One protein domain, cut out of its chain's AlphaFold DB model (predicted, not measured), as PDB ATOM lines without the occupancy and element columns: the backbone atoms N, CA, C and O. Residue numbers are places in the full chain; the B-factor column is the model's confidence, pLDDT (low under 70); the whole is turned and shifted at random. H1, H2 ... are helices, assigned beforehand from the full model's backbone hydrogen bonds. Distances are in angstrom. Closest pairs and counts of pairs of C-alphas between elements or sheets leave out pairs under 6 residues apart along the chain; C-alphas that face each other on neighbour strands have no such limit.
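AT A GLANCE: This is residues 108 to 158 and 188 to 209 of the 486 residues of a protein of Gonapodya prolifera (strain JEL478) (UniProt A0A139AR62). Two long helices, H2 and H3, run opposite ways and pack on each other at 42 degrees, their ends at the cut standing 16.6 A apart, C-alpha to C-alpha. The short helix H1 packs on residues 199 to 206 of H3, and residues 130 to 135, from the link into the first turn of H2, stick out at one end. The printed part has 73 residues, with three named helices in the order H1, H2, H3 and no named strand; the class is all helix. The whole is compact, with a radius of gyration of the C-alphas of 12.7 A, and elongated, spanning 39 by 22 by 19 A.

HOW THE PARTS SIT: H2, residues 134 to 158, touches H3, residues 188 to 207, with its residues 141 to 151 alone. Their closest C-alphas, those of Phe 144 and Phe 203, are 7.1 A apart. The two run opposite ways at a steep tilt of 42 degrees. H1, residues 119 to 126, touches residues 199 to 206 of H3 alone, at a shallow tilt of 25 degrees and running the same way. The closest C-alphas there are those of Ile 126 and Phe 203, at 5.7 A. H1 and H2 are close but not clearly touching: their closest C-alphas, of Leu 125 and Arg 140, are 6.6 A apart, and they run opposite ways at a steep tilt of 66 degrees. Every O i to N i+4 pair is within hydrogen-bond range in H1 and H3, and 20 of 21 are in H2.

IN THESE COORDINATES: H2 is 35.3 A long from C-alpha 134 at (15.154, 88.465, 84.126) to C-alpha 158. H3 is 28.6 A long and ends with C-alpha 207 at (22.247, 82.099, 91.548). H1 measures 10.8 A from C-alpha 119 at (12.064, 66.030, 92.890) to C-alpha 126.

THE WHOLE: The C-alphas farthest apart, of Glu 132 and Glu 188, are 39.7 A apart. The link from H1 to H2 is short, with 7 residues. The link from H2 to H3 runs across the cut, where residues 159 to 187 are not printed. The mean pLDDT of the printed part is 91.1, and residues 108 to 109 are under 70.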
ATOM      1  N   ILE A 108      10.074  76.452 116.051       56.50
ATOM      2  CA  ILE A 108       8.619  76.708 116.119       56.50
ATOM      3  C   ILE A 108       8.028  77.242 114.791       56.50
ATOM      4  O   ILE A 108       6.831  77.117 114.551       56.50
ATOM      5  N   HIS A 109       8.856  77.803 113.905       64.19
ATOM      6  CA  HIS A 109       8.450  78.424 112.641       64.19
ATOM      7  C   HIS A 109       8.864  77.655 111.369       64.19
ATOM      8  O   HIS A 109       8.748  78.204 110.275       64.19
ATOM      9  N   VAL A 110       9.359  76.415 111.480       74.06
ATOM     10  CA  VAL A 110       9.704  75.571 110.321       74.06
ATOM     11  C   VAL A 110       9.108  74.177 110.498       74.06
ATOM     12  O   VAL A 110       9.462  73.461 111.429       74.06
ATOM     13  N   SER A 111       8.231  73.773 109.581       80.25
ATOM     14  CA  SER A 111       7.726  72.400 109.483       80.25
ATOM     15  C   SER A 111       8.527  71.582 108.463       80.25
ATOM     16  O   SER A 111       9.178  72.138 107.581       80.25
ATOM     17  N   LEU A 112       8.466  70.248 108.526       78.88
ATOM     18  CA  LEU A 112       9.071  69.418 107.473       78.88
ATOM     19  C   LEU A 112       8.407  69.632 106.110       78.88
ATOM     20  O   LEU A 112       9.100  69.656 105.097       78.88
ATOM     21  N   SER A 113       7.089  69.843 106.078       82.56
ATOM     22  CA  SER A 113       6.351  70.141 104.845       82.56
ATOM     23  C   SER A 113       6.840  71.408 104.148       82.56
ATOM     24  O   SER A 113       6.748  71.510 102.934       82.56
ATOM     25  N   ASP A 114       7.416  72.354 104.894       83.62
ATOM     26  CA  ASP A 114       7.970  73.580 104.326       83.62
ATOM     27  C   ASP A 114       9.245  73.375 103.492       83.62
ATOM     28  O   ASP A 114       9.644  74.279 102.753       83.62
ATOM     29  N   ILE A 115       9.927  72.240 103.674       89.38
ATOM     30  CA  ILE A 115      11.227  71.930 103.058       89.38
ATOM     31  C   ILE A 115      11.224  70.605 102.277       89.38
ATOM     32  O   ILE A 115      12.186  70.307 101.567       89.38
ATOM     33  N   ALA A 116      10.149  69.819 102.385       89.31
ATOM     34  CA  ALA A 116       9.944  68.553 101.690       89.31
ATOM     35  C   ALA A 116       9.476  68.773 100.240       89.31
ATOM     36  O   ALA A 116       8.366  68.409  99.861       89.31
ATOM     37  N   LEU A 117      10.340  69.389  99.433       90.94
ATOM     38  CA  LEU A 117      10.096  69.628  98.011       90.94
ATOM     39  C   LEU A 117      10.134  68.320  97.220       90.94
ATOM     40  O   LEU A 117      11.030  67.491  97.424       90.94
ATOM     41  N   SER A 118       9.221  68.166  96.262       93.19
ATOM     42  CA  SER A 118       9.272  67.061  95.307       93.19
ATOM     43  C   SER A 118      10.529  67.146  94.428       93.19
ATOM     44  O   SER A 118      11.167  68.194  94.285       93.19
ATOM     45  N   SER A 119      10.926  66.029  93.819       91.75
ATOM     46  CA  SER A 119      12.064  66.030  92.890       91.75
ATOM     47  C   SER A 119      11.822  66.932  91.676       91.75
ATOM     48  O   SER A 119      12.730  67.656  91.287       91.75
ATOM     49  N   GLU A 120      10.593  66.968  91.153       94.31
ATOM     50  CA  GLU A 120      10.213  67.822  90.023       94.31
ATOM     51  C   GLU A 120      10.328  69.318  90.360       94.31
ATOM     52  O   GLU A 120      10.933  70.078  89.603       94.31
ATOM     53  N   GLU A 121       9.836  69.741  91.530       94.19
ATOM     54  CA  GLU A 121       9.962  71.132  91.985       94.19
ATOM     55  C   GLU A 121      11.427  71.541  92.169       94.19
ATOM     56  O   GLU A 121      11.835  72.627  91.746       94.19
ATOM     57  N   ARG A 122      12.244  70.665  92.773       95.50
ATOM     58  CA  ARG A 122      13.679  70.923  92.966       95.50
ATOM     59  C   ARG A 122      14.403  71.071  91.635       95.50
ATOM     60  O   ARG A 122      15.181  72.012  91.484       95.50
ATOM     61  N   ASP A 123      14.145  70.169  90.693       94.38
ATOM     62  CA  ASP A 123      14.788  70.175  89.380       94.38
ATOM     63  C   ASP A 123      14.368  71.399  88.554       94.38
ATOM     64  O   ASP A 123      15.219  72.041  87.932       94.38
ATOM     65  N   SER A 124      13.097  71.805  88.629       95.62
ATOM     66  CA  SER A 124      12.598  73.031  87.994       95.62
ATOM     67  C   SER A 124      13.349  74.284  88.476       95.62
ATOM     68  O   SER A 124      13.857  75.064  87.667       95.62
ATOM     69  N   LEU A 125      13.530  74.442  89.794       96.69
ATOM     70  CA  LEU A 125      14.186  75.621  90.381       96.69
ATOM     71  C   LEU A 125      15.678  75.744  90.026       96.69
ATOM     72  O   LEU A 125      16.206  76.858  89.935       96.69
ATOM     73  N   ILE A 126      16.362  74.618  89.796       96.12
ATOM     74  CA  ILE A 126      17.811  74.579  89.523       96.12
ATOM     75  C   ILE A 126      18.168  74.363  88.046       96.12
ATOM     76  O   ILE A 126      19.350  74.296  87.708       96.12
ATOM     77  N   THR A 127      17.180  74.264  87.157       95.19
ATOM     78  CA  THR A 127      17.411  74.122  85.710       95.19
ATOM     79  C   THR A 127      18.008  75.414  85.144       95.19
ATOM     80  O   THR A 127      17.397  76.451  85.344       95.19
ATOM     81  N   PRO A 128      19.152  75.436  84.443       93.81
ATOM     82  CA  PRO A 128      19.702  76.679  83.887       93.81
ATOM     83  C   PRO A 128      18.704  77.446  83.002       93.81
ATOM     84  O   PRO A 128      17.846  76.843  82.362       93.81
ATOM     85  N   PHE A 129      18.817  78.771  82.968       94.44
ATOM     86  CA  PHE A 129      17.965  79.670  82.183       94.44
ATOM     87  C   PHE A 129      18.833  80.681  81.428       94.44
ATOM     88  O   PHE A 129      20.019  80.830  81.739       94.44
ATOM     89  N   ASP A 130      18.263  81.329  80.413       95.31
ATOM     90  CA  ASP A 130      18.977  82.357  79.654       95.31
ATOM     91  C   ASP A 130      19.271  83.564  80.552       95.31
ATOM     92  O   ASP A 130      18.431  83.971  81.351       95.31
ATOM     93  N   VAL A 131      20.452  84.161  80.404       92.88
ATOM     94  CA  VAL A 131      20.826  85.367  81.150       92.88
ATOM     95  C   VAL A 131      19.906  86.550  80.844       92.88
ATOM     96  O   VAL A 131      19.781  87.456  81.660       92.88
ATOM     97  N   GLU A 132      19.240  86.548  79.689       94.62
ATOM     98  CA  GLU A 132      18.292  87.594  79.295       94.62
ATOM     99  C   GLU A 132      16.903  87.413  79.938       94.62
ATOM    100  O   GLU A 132      16.100  88.345  79.938       94.62
ATOM    101  N   ASP A 133      16.627  86.260  80.561       95.50
ATOM    102  CA  ASP A 133      15.354  85.967  81.225       95.50
ATOM    103  C   ASP A 133      15.332  86.467  82.683       95.50
ATOM    104  O   ASP A 133      15.401  85.715  83.664       95.50
ATOM    105  N   PHE A 134      15.213  87.787  82.827       95.38
ATOM    106  CA  PHE A 134      15.154  88.465  84.126       95.38
ATOM    107  C   PHE A 134      13.871  88.168  84.912       95.38
ATOM    108  O   PHE A 134      13.854  88.287  86.143       95.38
ATOM    109  N   ARG A 135      12.812  87.726  84.226       94.62
ATOM    110  CA  ARG A 135      11.571  87.275  84.859       94.62
ATOM    111  C   ARG A 135      11.823  85.994  85.648       94.62
ATOM    112  O   ARG A 135      11.555  85.964  86.853       94.62
ATOM    113  N   THR A 136      12.409  84.989  84.998       95.94
ATOM    114  CA  THR A 136      12.805  83.729  85.637       95.94
ATOM    115  C   THR A 136      13.872  83.957  86.708       95.94
ATOM    116  O   THR A 136      13.784  83.372  87.792       95.94
ATOM    117  N   LEU A 137      14.849  84.845  86.465       96.88
ATOM    118  CA  LEU A 137      15.835  85.232  87.481       96.88
ATOM    119  C   LEU A 137      15.150  85.756  88.749       96.88
ATOM    120  O   LEU A 137      15.420  85.257  89.842       96.88
ATOM    121  N   GLY A 138      14.240  86.724  88.613       97.00
ATOM    122  CA  GLY A 138      13.539  87.316  89.750       97.00
ATOM    123  C   GLY A 138      12.688  86.302  90.518       97.00
ATOM    124  O   GLY A 138      12.697  86.288  91.749       97.00
ATOM    125  N   GLU A 139      11.988  85.410  89.815       96.25
ATOM    126  CA  GLU A 139      11.212  84.325  90.434       96.25
ATOM    127  C   GLU A 139      12.099  83.388  91.261       96.25
ATOM    128  O   GLU A 139      11.781  83.083  92.415       96.25
ATOM    129  N   ARG A 140      13.259  83.008  90.720       97.44
ATOM    130  CA  ARG A 140      14.217  82.126  91.396       97.44
ATOM    131  C   ARG A 140      14.924  82.791  92.558       97.44
ATOM    132  O   ARG A 140      15.104  82.144  93.583       97.44
ATOM    133  N   VAL A 141      15.287  84.064  92.438       97.94
ATOM    134  CA  VAL A 141      15.874  84.846  93.535       97.94
ATOM    135  C   VAL A 141      14.909  84.895  94.725       97.94
ATOM    136  O   VAL A 141      15.306  84.593  95.851       97.94
ATOM    137  N   ARG A 142      13.622  85.179  94.487       97.75
ATOM    138  CA  ARG A 142      12.599  85.191  95.549       97.75
ATOM    139  C   ARG A 142      12.383  83.808  96.162       97.75
ATOM    140  O   ARG A 142      12.342  83.689  97.388       97.75
ATOM    141  N   ALA A 143      12.295  82.765  95.334       97.44
ATOM    142  CA  ALA A 143      12.183  81.386  95.808       97.44
ATOM    143  C   ALA A 143      13.406  80.979  96.648       97.44
ATOM    144  O   ALA A 143      13.261  80.419  97.735       97.44
ATOM    145  N   PHE A 144      14.612  81.319  96.194       98.00
ATOM    146  CA  PHE A 144      15.843  81.060  96.928       98.00
ATOM    147  C   PHE A 144      15.830  81.743  98.294       98.00
ATOM    148  O   PHE A 144      16.102  81.079  99.289       98.00
ATOM    149  N   PHE A 145      15.463  83.024  98.390       97.56
ATOM    150  CA  PHE A 145      15.420  83.718  99.683       97.56
ATOM    151  C   PHE A 145      14.368  83.156 100.634       97.56
ATOM    152  O   PHE A 145      14.630  83.056 101.837       97.56
ATOM    153  N   TYR A 146      13.218  82.723 100.113       95.56
ATOM    154  CA  TYR A 146      12.218  82.002 100.898       95.56
ATOM    155  C   TYR A 146      12.808  80.735 101.537       95.56
ATOM    156  O   TYR A 146      12.725  80.560 102.755       95.56
ATOM    157  N   TYR A 147      13.479  79.887 100.754       96.62
ATOM    158  CA  TYR A 147      14.079  78.655 101.271       96.62
ATOM    159  C   TYR A 147      15.346  78.897 102.106       96.62
ATOM    160  O   TYR A 147      15.559  78.225 103.112       96.62
ATOM    161  N   HIS A 148      16.159  79.897 101.767       96.12
ATOM    162  CA  HIS A 148      17.373  80.246 102.504       96.12
ATOM    163  C   HIS A 148      17.065  80.738 103.927       96.12
ATOM    164  O   HIS A 148      17.791  80.408 104.863       96.12
ATOM    165  N   ARG A 149      15.945  81.448 104.143       94.06
ATOM    166  CA  ARG A 149      15.450  81.783 105.497       94.06
ATOM    167  C   ARG A 149      15.193  80.526 106.336       94.06
ATOM    168  O   ARG A 149      15.623  80.454 107.491       94.06
ATOM    169  N   LYS A 150      14.536  79.521 105.748       93.06
ATOM    170  CA  LYS A 150      14.245  78.242 106.414       93.06
ATOM    171  C   LYS A 150      15.530  77.468 106.704       93.06
ATOM    172  O   LYS A 150      15.716  77.018 107.831       93.06
ATOM    173  N   LEU A 151      16.448  77.399 105.735       93.38
ATOM    174  CA  LEU A 151      17.766  76.785 105.921       93.38
ATOM    175  C   LEU A 151      18.520  77.418 107.094       93.38
ATOM    176  O   LEU A 151      18.941  76.706 108.001       93.38
ATOM    177  N   ARG A 152      18.623  78.753 107.132       90.81
ATOM    178  CA  ARG A 152      19.294  79.453 108.238       90.81
ATOM    179  C   ARG A 152      18.644  79.176 109.587       90.81
ATOM    180  O   ARG A 152      19.357  79.003 110.567       90.81
ATOM    181  N   THR A 153      17.318  79.086 109.632       87.38
ATOM    182  CA  THR A 153      16.578  78.762 110.861       87.38
ATOM    183  C   THR A 153      16.917  77.358 111.371       87.38
ATOM    184  O   THR A 153      17.142  77.173 112.566       87.38
ATOM    185  N   ILE A 154      17.024  76.380 110.465       86.75
ATOM    186  CA  ILE A 154      17.440  75.008 110.789       86.75
ATOM    187  C   ILE A 154      18.890  74.983 111.289       86.75
ATOM    188  O   ILE A 154      19.174  74.394 112.332       86.75
ATOM    189  N   GLU A 155      19.811  75.636 110.582       87.31
ATOM    190  CA  GLU A 155      21.225  75.680 110.967       87.31
ATOM    191  C   GLU A 155      21.442  76.392 112.319       87.31
ATOM    192  O   GLU A 155      22.252  75.956 113.141       87.31
ATOM    193  N   ASP A 156      20.718  77.484 112.573       81.31
ATOM    194  CA  ASP A 156      20.775  78.234 113.833       81.31
ATOM    195  C   ASP A 156      20.284  77.381 115.009       81.31
ATOM    196  O   ASP A 156      20.878  77.394 116.086       81.31
ATOM    197  N   TYR A 157      19.241  76.584 114.789       79.69
ATOM    198  CA  TYR A 157      18.747  75.636 115.778       79.69
ATOM    199  C   TYR A 157      19.757  74.528 116.075       79.69
ATOM    200  O   TYR A 157      20.084  74.292 117.234       79.69
ATOM    201  N   GLN A 158      20.317  73.907 115.034       77.38
ATOM    202  CA  GLN A 158      21.316  72.843 115.179       77.38
ATOM    203  C   GLN A 158      22.601  73.326 115.868       77.38
ATOM    204  O   GLN A 158      23.228  72.571 116.610       77.38
ATOM    205  N   GLU A 188      13.767  59.810 108.926       79.94
ATOM    206  CA  GLU A 188      13.024  60.475 107.856       79.94
ATOM    207  C   GLU A 188      13.226  61.999 107.848       79.94
ATOM    208  O   GLU A 188      13.579  62.576 106.820       79.94
ATOM    209  N   ALA A 189      13.103  62.650 109.005       80.81
ATOM    210  CA  ALA A 189      13.345  64.081 109.155       80.81
ATOM    211  C   ALA A 189      14.805  64.448 108.845       80.81
ATOM    212  O   ALA A 189      15.071  65.448 108.178       80.81
ATOM    213  N   HIS A 190      15.756  63.610 109.273       84.06
ATOM    214  CA  HIS A 190      17.168  63.784 108.937       84.06
ATOM    215  C   HIS A 190      17.406  63.711 107.421       84.06
ATOM    216  O   HIS A 190      18.112  64.559 106.868       84.06
ATOM    217  N   ASN A 191      16.790  62.741 106.742       88.06
ATOM    218  CA  ASN A 191      16.896  62.589 105.293       88.06
ATOM    219  C   ASN A 191      16.321  63.806 104.556       88.06
ATOM    220  O   ASN A 191      16.998  64.350 103.685       88.06
ATOM    221  N   ILE A 192      15.142  64.293 104.960       89.69
ATOM    222  CA  ILE A 192      14.513  65.487 104.373       89.69
ATOM    223  C   ILE A 192      15.416  66.720 104.528       89.69
ATOM    224  O   ILE A 192      15.682  67.418 103.551       89.69
ATOM    225  N   ILE A 193      15.947  66.971 105.730       89.81
ATOM    226  CA  ILE A 193      16.849  68.109 105.983       89.81
ATOM    227  C   ILE A 193      18.137  67.987 105.152       89.81
ATOM    228  O   ILE A 193      18.612  68.977 104.590       89.81
ATOM    229  N   SER A 194      18.704  66.782 105.053       91.44
ATOM    230  CA  SER A 194      19.914  66.511 104.267       91.44
ATOM    231  C   SER A 194      19.691  66.748 102.769       91.44
ATOM    232  O   SER A 194      20.499  67.410 102.110       91.44
ATOM    233  N   GLU A 195      18.571  66.267 102.225       94.00
ATOM    234  CA  GLU A 195      18.172  66.524 100.841       94.00
ATOM    235  C   GLU A 195      17.950  68.010 100.569       94.00
ATOM    236  O   GLU A 195      18.485  68.535  99.590       94.00
ATOM    237  N   PHE A 196      17.222  68.694 101.451       95.19
ATOM    238  CA  PHE A 196      16.975  70.126 101.349       95.19
ATOM    239  C   PHE A 196      18.279  70.932 101.376       95.19
ATOM    240  O   PHE A 196      18.491  71.796 100.529       95.19
ATOM    241  N   THR A 197      19.206  70.602 102.279       94.44
ATOM    242  CA  THR A 197      20.520  71.263 102.369       94.44
ATOM    243  C   THR A 197      21.336  71.066 101.088       94.44
ATOM    244  O   THR A 197      21.938  72.010 100.571       94.44
ATOM    245  N   ARG A 198      21.328  69.850 100.519       95.06
ATOM    246  CA  ARG A 198      22.006  69.557  99.244       95.06
ATOM    247  C   ARG A 198      21.385  70.333  98.082       95.06
ATOM    248  O   ARG A 198      22.118  70.867  97.250       95.06
ATOM    249  N   PHE A 199      20.057  70.401  98.030       96.81
ATOM    250  CA  PHE A 199      19.324  71.211  97.059       96.81
ATOM    251  C   PHE A 199      19.701  72.692  97.179       96.81
ATOM    252  O   PHE A 199      20.126  73.286  96.188       96.81
ATOM    253  N   MET A 200      19.654  73.256  98.387       96.81
ATOM    254  CA  MET A 200      19.991  74.660  98.625       96.81
ATOM    255  C   MET A 200      21.428  74.990  98.230       96.81
ATOM    256  O   MET A 200      21.657  76.033  97.629       96.81
ATOM    257  N   SER A 201      22.385  74.085  98.465       95.19
ATOM    258  CA  SER A 201      23.759  74.294  98.000       95.19
ATOM    259  C   SER A 201      23.866  74.352  96.472       95.19
ATOM    260  O   SER A 201      24.690  75.108  95.966       95.19
ATOM    261  N   ARG A 202      23.075  73.568  95.724       95.50
ATOM    262  CA  ARG A 202      23.042  73.642  94.249       95.50
ATOM    263  C   ARG A 202      22.356  74.921  93.777       95.50
ATOM    264  O   ARG A 202      22.818  75.540  92.823       95.50
ATOM    265  N   PHE A 203      21.282  75.318  94.455       96.81
ATOM    266  CA  PHE A 203      20.531  76.522  94.123       96.81
ATOM    267  C   PHE A 203      21.355  77.797  94.385       96.81
ATOM    268  O   PHE A 203      21.378  78.696  93.548       96.81
ATOM    269  N   GLU A 204      22.115  77.827  95.486       95.75
ATOM    270  CA  GLU A 204      23.076  78.891  95.799       95.75
ATOM    271  C   GLU A 204      24.140  79.015  94.707       95.75
ATOM    272  O   GLU A 204      24.376  80.113  94.222       95.75
ATOM    273  N   VAL A 205      24.738  77.908  94.259       92.94
ATOM    274  CA  VAL A 205      25.759  77.939  93.195       92.94
ATOM    275  C   VAL A 205      25.188  78.431  91.864       92.94
ATOM    276  O   VAL A 205      25.890  79.104  91.117       92.94
ATOM    277  N   LEU A 206      23.926  78.127  91.552       94.12
ATOM    278  CA  LEU A 206      23.285  78.614  90.330       94.12
ATOM    279  C   LEU A 206      23.116  80.142  90.346       94.12
ATOM    280  O   LEU A 206      23.427  80.820  89.362       94.12
ATOM    281  N   LEU A 207      22.604  80.683  91.453       95.19
ATOM    282  CA  LEU A 207      22.247  82.099  91.548       95.19
ATOM    283  C   LEU A 207      23.407  82.985  92.004       95.19
ATOM    284  O   LEU A 207      23.553  84.093  91.499       95.19
ATOM    285  N   PHE A 208      24.254  82.499  92.905       94.25
ATOM    286  CA  PHE A 208      25.323  83.254  93.560       94.25
ATOM    287  C   PHE A 208      26.679  82.515  93.497       94.25
ATOM    288  O   PHE A 208      27.308  82.290  94.536       94.25
ATOM    289  N   PRO A 209      27.171  82.129  92.297       90.12
ATOM    290  CA  PRO A 209      28.367  81.292  92.140       90.12
ATOM    291  C   PRO A 209      29.672  81.886  92.693       90.12
ATOM    292  O   PRO A 209      30.644  81.153  92.824       90.12
TER     293      PRO A 209